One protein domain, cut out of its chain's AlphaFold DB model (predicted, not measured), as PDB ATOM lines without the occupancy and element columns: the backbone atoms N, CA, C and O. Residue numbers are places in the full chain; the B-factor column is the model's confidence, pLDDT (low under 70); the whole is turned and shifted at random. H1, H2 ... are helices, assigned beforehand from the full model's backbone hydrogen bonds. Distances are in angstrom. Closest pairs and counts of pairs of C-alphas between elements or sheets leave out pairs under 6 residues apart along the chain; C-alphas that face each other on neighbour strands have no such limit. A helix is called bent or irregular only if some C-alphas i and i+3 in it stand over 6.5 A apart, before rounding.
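Overview. This is residues 6 to 51 of the 97 residues of an uncharacterized protein of Paraburkholderia caribensis MBA4 (UniProt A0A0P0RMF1). Three helices make a wide, open U: the long helices H1 and H3 are its two arms, and the short helix H2 is the base between them. H1 leads in to one end of H2 and H3 leads away from the other end, and the gap between the arms is empty, with no core. The printed part has 46 residues with three named helices, in the order H1, H2, H3 along the chain, and no named strand, and its class is all helix. The whole is extended, with a radius of gyration of the C-alphas of 15.0 A, and flat in outline, with spans of 37 by 28 by 11 A.

Arrangement. H1, residues 7 to 21, touches no helix. A tight link of 3 residues joins it to H2, residues 25 to 32, yet the two are only just apart, with their closest C-alphas 8.3 A from each other. A tight link of 1 residue, Asn 33, joins H2 to H3, residues 34 to 49. H2 and H3 are close but not clearly touching, with 2 pairs of C-alphas within 8 A; the closest are the C-alphas of Arg 30 and Thr 37, 6.0 A apart. The lines of H2 and H3 stand at 72 degrees, only just about perpendicular, and their centres are 15.9 A apart. H1 and H3 are apart. In H1, H2 and H3 every pair of backbone O i and N i+4 is within hydrogen-bond range.

Along the chain. H1 begins at C-alpha 7, at (-10.598, 11.679, 12.551), and ends at C-alpha 21, at (-27.003, 3.762, 2.258); it has 15 residues, Tyr 7 to Arg 21, and measures 20.9 A from first to last C-alpha. H2 has 8 residues, Tyr 25 to Arg 32, and measures 10.3 A; along it the y of the C-alpha goes from -4.115 at residue 25 to -14.385 at residue 32. H3 is the longest helix, with 16 residues, Pro 34 to Gly 49, and measures 22.7 A; it ends at C-alpha 49, at (-26.972, -10.047, 34.953). No helix is bent.

Size, cuts and confidence. The two C-alphas farthest apart are those of Asp 6 and Gly 49, at 38.0 A, and the first and last printed C-alphas, of Asp 6 and Arg 51, are 34.6 A apart. Residues 6 to 28, of which 7 to 21 belong to H1 and 25 to 28 to H2, stand free, and so do residues 39 to 51, of which 39 to 49 belong to H3. The printed part has no cut, and no link is long. The mean pLDDT of the printed part is 92.4, and no printed residue is under 70.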
ATOM      1  N   ASP A   6      -9.709  15.777  12.686       78.88
ATOM      2  CA  ASP A   6     -10.814  15.448  11.790       78.88
ATOM      3  C   ASP A   6     -11.179  13.964  11.843       78.88
ATOM      4  O   ASP A   6     -12.246  13.568  11.377       78.88
ATOM      5  N   TYR A   7     -10.361  13.120  12.476       82.12
ATOM      6  CA  TYR A   7     -10.598  11.679  12.551       82.12
ATOM      7  C   TYR A   7     -11.969  11.336  13.139       82.12
ATOM      8  O   TYR A   7     -12.691  10.499  12.596       82.12
ATOM      9  N   ARG A   8     -12.363  12.007  14.230       82.06
ATOM     10  CA  ARG A   8     -13.676  11.775  14.854       82.06
ATOM     11  C   ARG A   8     -14.810  12.196  13.928       82.06
ATOM     12  O   ARG A   8     -15.782  11.457  13.788       82.06
ATOM     13  N   GLN A   9     -14.673  13.349  13.279       87.19
ATOM     14  CA  GLN A   9     -15.689  13.855  12.363       87.19
ATOM     15  C   GLN A   9     -15.827  12.938  11.145       87.19
ATOM     16  O   GLN A   9     -16.937  12.561  10.777       87.19
ATOM     17  N   ASN A  10     -14.707  12.491  10.586       88.50
ATOM     18  CA  ASN A  10     -14.667  11.550   9.475       88.50
ATOM     19  C   ASN A  10     -15.303  10.208   9.846       88.50
ATOM     20  O   ASN A  10     -16.065   9.655   9.053       88.50
ATOM     21  N   GLN A  11     -15.073   9.704  11.063       91.25
ATOM     22  CA  GLN A  11     -15.751   8.500  11.543       91.25
ATOM     23  C   GLN A  11     -17.267   8.684  11.633       91.25
ATOM     24  O   GLN A  11     -18.003   7.812  11.175       91.25
ATOM     25  N   ILE A  12     -17.735   9.813  12.171       91.62
ATOM     26  CA  ILE A  12     -19.167  10.116  12.272       91.62
ATOM     27  C   ILE A  12     -19.792  10.178  10.877       91.62
ATOM     28  O   ILE A  12     -20.778   9.490  10.615       91.62
ATOM     29  N   GLN A  13     -19.196  10.943   9.958       94.31
ATOM     30  CA  GLN A  13     -19.691  11.080   8.586       94.31
ATOM     31  C   GLN A  13     -19.710   9.736   7.850       94.31
ATOM     32  O   GLN A  13     -20.692   9.406   7.185       94.31
ATOM     33  N   ALA A  14     -18.671   8.916   8.020       93.69
ATOM     34  CA  ALA A  14     -18.626   7.577   7.449       93.69
ATOM     35  C   ALA A  14     -19.739   6.680   8.009       93.69
ATOM     36  O   ALA A  14     -20.394   5.969   7.246       93.69
ATOM     37  N   GLN A  15     -19.990   6.729   9.320       92.69
ATOM     38  CA  GLN A  15     -21.031   5.928   9.963       92.69
ATOM     39  C   GLN A  15     -22.429   6.351   9.499       92.69
ATOM     40  O   GLN A  15     -23.232   5.496   9.121       92.69
ATOM     41  N   VAL A  16     -22.690   7.661   9.456       95.25
ATOM     42  CA  VAL A  16     -23.953   8.240   8.979       95.25
ATOM     43  C   VAL A  16     -24.177   7.896   7.509       95.25
ATOM     44  O   VAL A  16     -25.212   7.332   7.157       95.25
ATOM     45  N   GLY A  17     -23.192   8.157   6.648       97.06
ATOM     46  CA  GLY A  17     -23.288   7.879   5.216       97.06
ATOM     47  C   GLY A  17     -23.392   6.386   4.899       97.06
ATOM     48  O   GLY A  17     -24.026   5.993   3.919       97.06
ATOM     49  N   TRP A  18     -22.792   5.517   5.713       96.75
ATOM     50  CA  TRP A  18     -22.971   4.076   5.573       96.75
ATOM     51  C   TRP A  18     -24.369   3.632   6.013       96.75
ATOM     52  O   TRP A  18     -25.007   2.879   5.276       96.75
ATOM     53  N   ALA A  19     -24.871   4.124   7.149       94.75
ATOM     54  CA  ALA A  19     -26.199   3.782   7.658       94.75
ATOM     55  C   ALA A  19     -27.313   4.252   6.711       94.75
ATOM     56  O   ALA A  19     -28.221   3.479   6.413       94.75
ATOM     57  N   ALA A  20     -27.195   5.468   6.163       95.81
ATOM     58  CA  ALA A  20     -28.136   6.013   5.185       95.81
ATOM     59  C   ALA A  20     -28.205   5.170   3.901       95.81
ATOM     60  O   ALA A  20     -29.285   4.945   3.361       95.81
ATOM     61  N   ARG A  21     -27.063   4.649   3.433       96.94
ATOM     62  CA  ARG A  21     -27.003   3.762   2.258       96.94
ATOM     63  C   ARG A  21     -27.446   2.327   2.547       96.94
ATOM     64  O   ARG A  21     -27.738   1.587   1.614       96.94
ATOM     65  N   ASN A  22     -27.466   1.913   3.814       96.06
ATOM     66  CA  ASN A  22     -27.692   0.525   4.218       96.06
ATOM     67  C   ASN A  22     -28.748   0.403   5.335       96.06
ATOM     68  O   ASN A  22     -28.482  -0.240   6.357       96.06
ATOM     69  N   PRO A  23     -29.964   0.959   5.158       94.38
ATOM     70  CA  PRO A  23     -30.954   1.053   6.234       94.38
ATOM     71  C   PRO A  23     -31.390  -0.322   6.763       94.38
ATOM     72  O   PRO A  23     -31.604  -0.510   7.958       94.38
ATOM     73  N   GLU A  24     -31.458  -1.327   5.889       96.50
ATOM     74  CA  GLU A  24     -31.927  -2.671   6.245       96.50
ATOM     75  C   GLU A  24     -30.806  -3.634   6.646       96.50
ATOM     76  O   GLU A  24     -31.081  -4.786   7.001       96.50
ATOM     77  N   TYR A  25     -29.541  -3.207   6.576       96.19
ATOM     78  CA  TYR A  25     -28.403  -4.115   6.698       96.19
ATOM     79  C   TYR A  25     -28.440  -4.913   7.996       96.19
ATOM     80  O   TYR A  25     -28.336  -6.135   7.964       96.19
ATOM     81  N   TRP A  26     -28.654  -4.254   9.136       92.38
ATOM     82  CA  TRP A  26     -28.662  -4.941  10.428       92.38
ATOM     83  C   TRP A  26     -29.817  -5.933  10.567       92.38
ATOM     84  O   TRP A  26     -29.638  -6.990  11.174       92.38
ATOM     85  N   CYS A  27     -30.983  -5.620   9.995       94.50
ATOM     86  CA  CYS A  27     -32.119  -6.537   9.971       94.50
ATOM     87  C   CYS A  27     -31.774  -7.780   9.140       94.50
ATOM     88  O   CYS A  27     -31.796  -8.900   9.655       94.50
ATOM     89  N   LYS A  28     -31.330  -7.576   7.893       97.38
ATOM     90  CA  LYS A  28     -30.931  -8.656   6.979       97.38
ATOM     91  C   LYS A  28     -29.785  -9.492   7.537       97.38
ATOM     92  O   LYS A  28     -29.825 -10.715   7.448       97.38
ATOM     93  N   TYR A  29     -28.788  -8.859   8.146       96.44
ATOM     94  CA  TYR A  29     -27.660  -9.540   8.769       96.44
ATOM     95  C   TYR A  29     -28.122 -10.485   9.882       96.44
ATOM     96  O   TYR A  29     -27.704 -11.640   9.907       96.44
ATOM     97  N   ARG A  30     -29.022 -10.038  10.767       96.25
ATOM     98  CA  ARG A  30     -29.554 -10.881  11.852       96.25
ATOM     99  C   ARG A  30     -30.413 -12.029  11.333       96.25
ATOM    100  O   ARG A  30     -30.303 -13.131  11.859       96.25
ATOM    101  N   LEU A  31     -31.228 -11.785  10.303       96.38
ATOM    102  CA  LEU A  31     -32.025 -12.830   9.653       96.38
ATOM    103  C   LEU A  31     -31.135 -13.900   9.005       96.38
ATOM    104  O   LEU A  31     -31.415 -15.086   9.132       96.38
ATOM    105  N   ARG A  32     -30.042 -13.484   8.354       97.38
ATOM    106  CA  ARG A  32     -29.079 -14.385   7.699       97.38
ATOM    107  C   ARG A  32     -28.160 -15.115   8.682       97.38
ATOM    108  O   ARG A  32     -27.638 -16.165   8.336       97.38
ATOM    109  N   ASN A  33     -27.960 -14.578   9.887       96.81
ATOM    110  CA  ASN A  33     -27.057 -15.132  10.901       96.81
ATOM    111  C   ASN A  33     -27.805 -15.406  12.222       96.81
ATOM    112  O   ASN A  33     -27.522 -14.760  13.245       96.81
ATOM    113  N   PRO A  34     -28.781 -16.335  12.228       95.88
ATOM    114  CA  PRO A  34     -29.635 -16.572  13.387       95.88
ATOM    115  C   PRO A  34     -28.850 -17.114  14.586       95.88
ATOM    116  O   PRO A  34     -29.067 -16.653  15.706       95.88
ATOM    117  N   ASP A  35     -27.895 -18.017  14.370       96.81
ATOM    118  CA  ASP A  35     -27.138 -18.651  15.458       96.81
ATOM    119  C   ASP A  35     -26.171 -17.676  16.129       96.81
ATOM    120  O   ASP A  35     -26.134 -17.572  17.358       96.81
ATOM    121  N   TYR A  36     -25.470 -16.864  15.331       95.75
ATOM    122  CA  TYR A  36     -24.652 -15.763  15.846       95.75
ATOM    123  C   TYR A  36     -25.501 -14.781  16.665       95.75
ATOM    124  O   TYR A  36     -25.124 -14.377  17.768       95.75
ATOM    125  N   THR A  37     -26.683 -14.425  16.153       95.69
ATOM    126  CA  THR A  37     -27.605 -13.506  16.829       95.69
ATOM    127  C   THR A  37     -28.095 -14.076  18.161       95.69
ATOM    128  O   THR A  37     -28.109 -13.352  19.159       95.69
ATOM    129  N   LYS A  38     -28.469 -15.363  18.206       96.56
ATOM    130  CA  LYS A  38     -28.898 -16.051  19.435       96.56
ATOM    131  C   LYS A  38     -27.781 -16.072  20.476       96.56
ATOM    132  O   LYS A  38     -27.985 -15.576  21.585       96.56
ATOM    133  N   ARG A  39     -26.581 -16.513  20.090       96.75
ATOM    134  CA  ARG A  39     -25.410 -16.550  20.976       96.75
ATOM    135  C   ARG A  39     -25.076 -15.170  21.541       96.75
ATOM    136  O   ARG A  39     -24.844 -15.027  22.739       96.75
ATOM    137  N   ASN A  40     -25.078 -14.129  20.705       95.19
ATOM    138  CA  ASN A  40     -24.789 -12.772  21.169       95.19
ATOM    139  C   ASN A  40     -25.842 -12.274  22.179       95.19
ATOM    140  O   ASN A  40     -25.489 -11.662  23.187       95.19
ATOM    141  N   ARG A  41     -27.129 -12.592  21.966       94.31
ATOM    142  CA  ARG A  41     -28.206 -12.270  22.921       94.31
ATOM    143  C   ARG A  41     -28.023 -12.983  24.263       94.31
ATOM    144  O   ARG A  41     -28.195 -12.355  25.304       94.31
ATOM    145  N   GLU A  42     -27.650 -14.259  24.262       95.88
ATOM    146  CA  GLU A  42     -27.370 -15.019  25.491       95.88
ATOM    147  C   GLU A  42     -26.186 -14.429  26.264       95.88
ATOM    148  O   GLU A  42     -26.298 -14.137  27.455       95.88
ATOM    149  N   LEU A  43     -25.078 -14.147  25.575       94.56
ATOM    150  CA  LEU A  43     -23.908 -13.508  26.182       94.56
ATOM    151  C   LEU A  43     -24.227 -12.107  26.710       94.56
ATOM    152  O   LEU A  43     -23.692 -11.691  27.739       94.56
ATOM    153  N   GLN A  44     -25.100 -11.365  26.028       90.56
ATOM    154  CA  GLN A  44     -25.581 -10.081  26.520       90.56
ATOM    155  C   GLN A  44     -26.382 -10.246  27.814       90.56
ATOM    156  O   GLN A  44     -26.119  -9.506  28.754       90.56
ATOM    157  N   ARG A  45     -27.281 -11.236  27.923       89.62
ATOM    158  CA  ARG A  45     -28.010 -11.522  29.177       89.62
ATOM    159  C   ARG A  45     -27.065 -11.844  30.330       89.62
ATOM    160  O   ARG A  45     -27.234 -11.294  31.411       89.62
ATOM    161  N   ILE A  46     -26.041 -12.662  30.089       90.56
ATOM    162  CA  ILE A  46     -25.039 -13.006  31.109       90.56
ATOM    163  C   ILE A  46     -24.268 -11.760  31.560       90.56
ATOM    164  O   ILE A  46     -24.103 -11.538  32.756       90.56
ATOM    165  N   ARG A  47     -23.807 -10.920  30.622       88.75
ATOM    166  CA  ARG A  47     -23.116  -9.660  30.960       88.75
ATOM    167  C   ARG A  47     -24.025  -8.704  31.721       88.75
ATOM    168  O   ARG A  47     -23.575  -8.071  32.670       88.75
ATOM    169  N   ASN A  48     -25.283  -8.626  31.313       86.06
ATOM    170  CA  ASN A  48     -26.290  -7.773  31.918       86.06
ATOM    171  C   ASN A  48     -26.613  -8.209  33.351       86.06
ATOM    172  O   ASN A  48     -26.656  -7.365  34.233       86.06
ATOM    173  N   GLY A  49     -26.743  -9.514  33.606       81.19
ATOM    174  CA  GLY A  49     -26.972 -10.047  34.953       81.19
ATOM    175  C   GLY A  49     -25.797  -9.843  35.917       81.19
ATOM    176  O   GLY A  49     -25.994  -9.860  37.125       81.19
ATOM    177  N   LYS A  50     -24.581  -9.616  35.402       82.38
ATOM    178  CA  LYS A  50     -23.382  -9.321  36.210       82.38
ATOM    179  C   LYS A  50     -23.192  -7.832  36.513       82.38
ATOM    180  O   LYS A  50     -22.300  -7.489  37.282       82.38
ATOM    181  N   ARG A  51     -23.962  -6.942  35.881       76.12
ATOM    182  CA  ARG A  51     -23.846  -5.489  36.062       76.12
ATOM    183  C   ARG A  51     -25.012  -4.989  36.910       76.12
ATOM    184  O   ARG A  51     -26.162  -5.116  36.505       76.12
TER     185      ARG A  51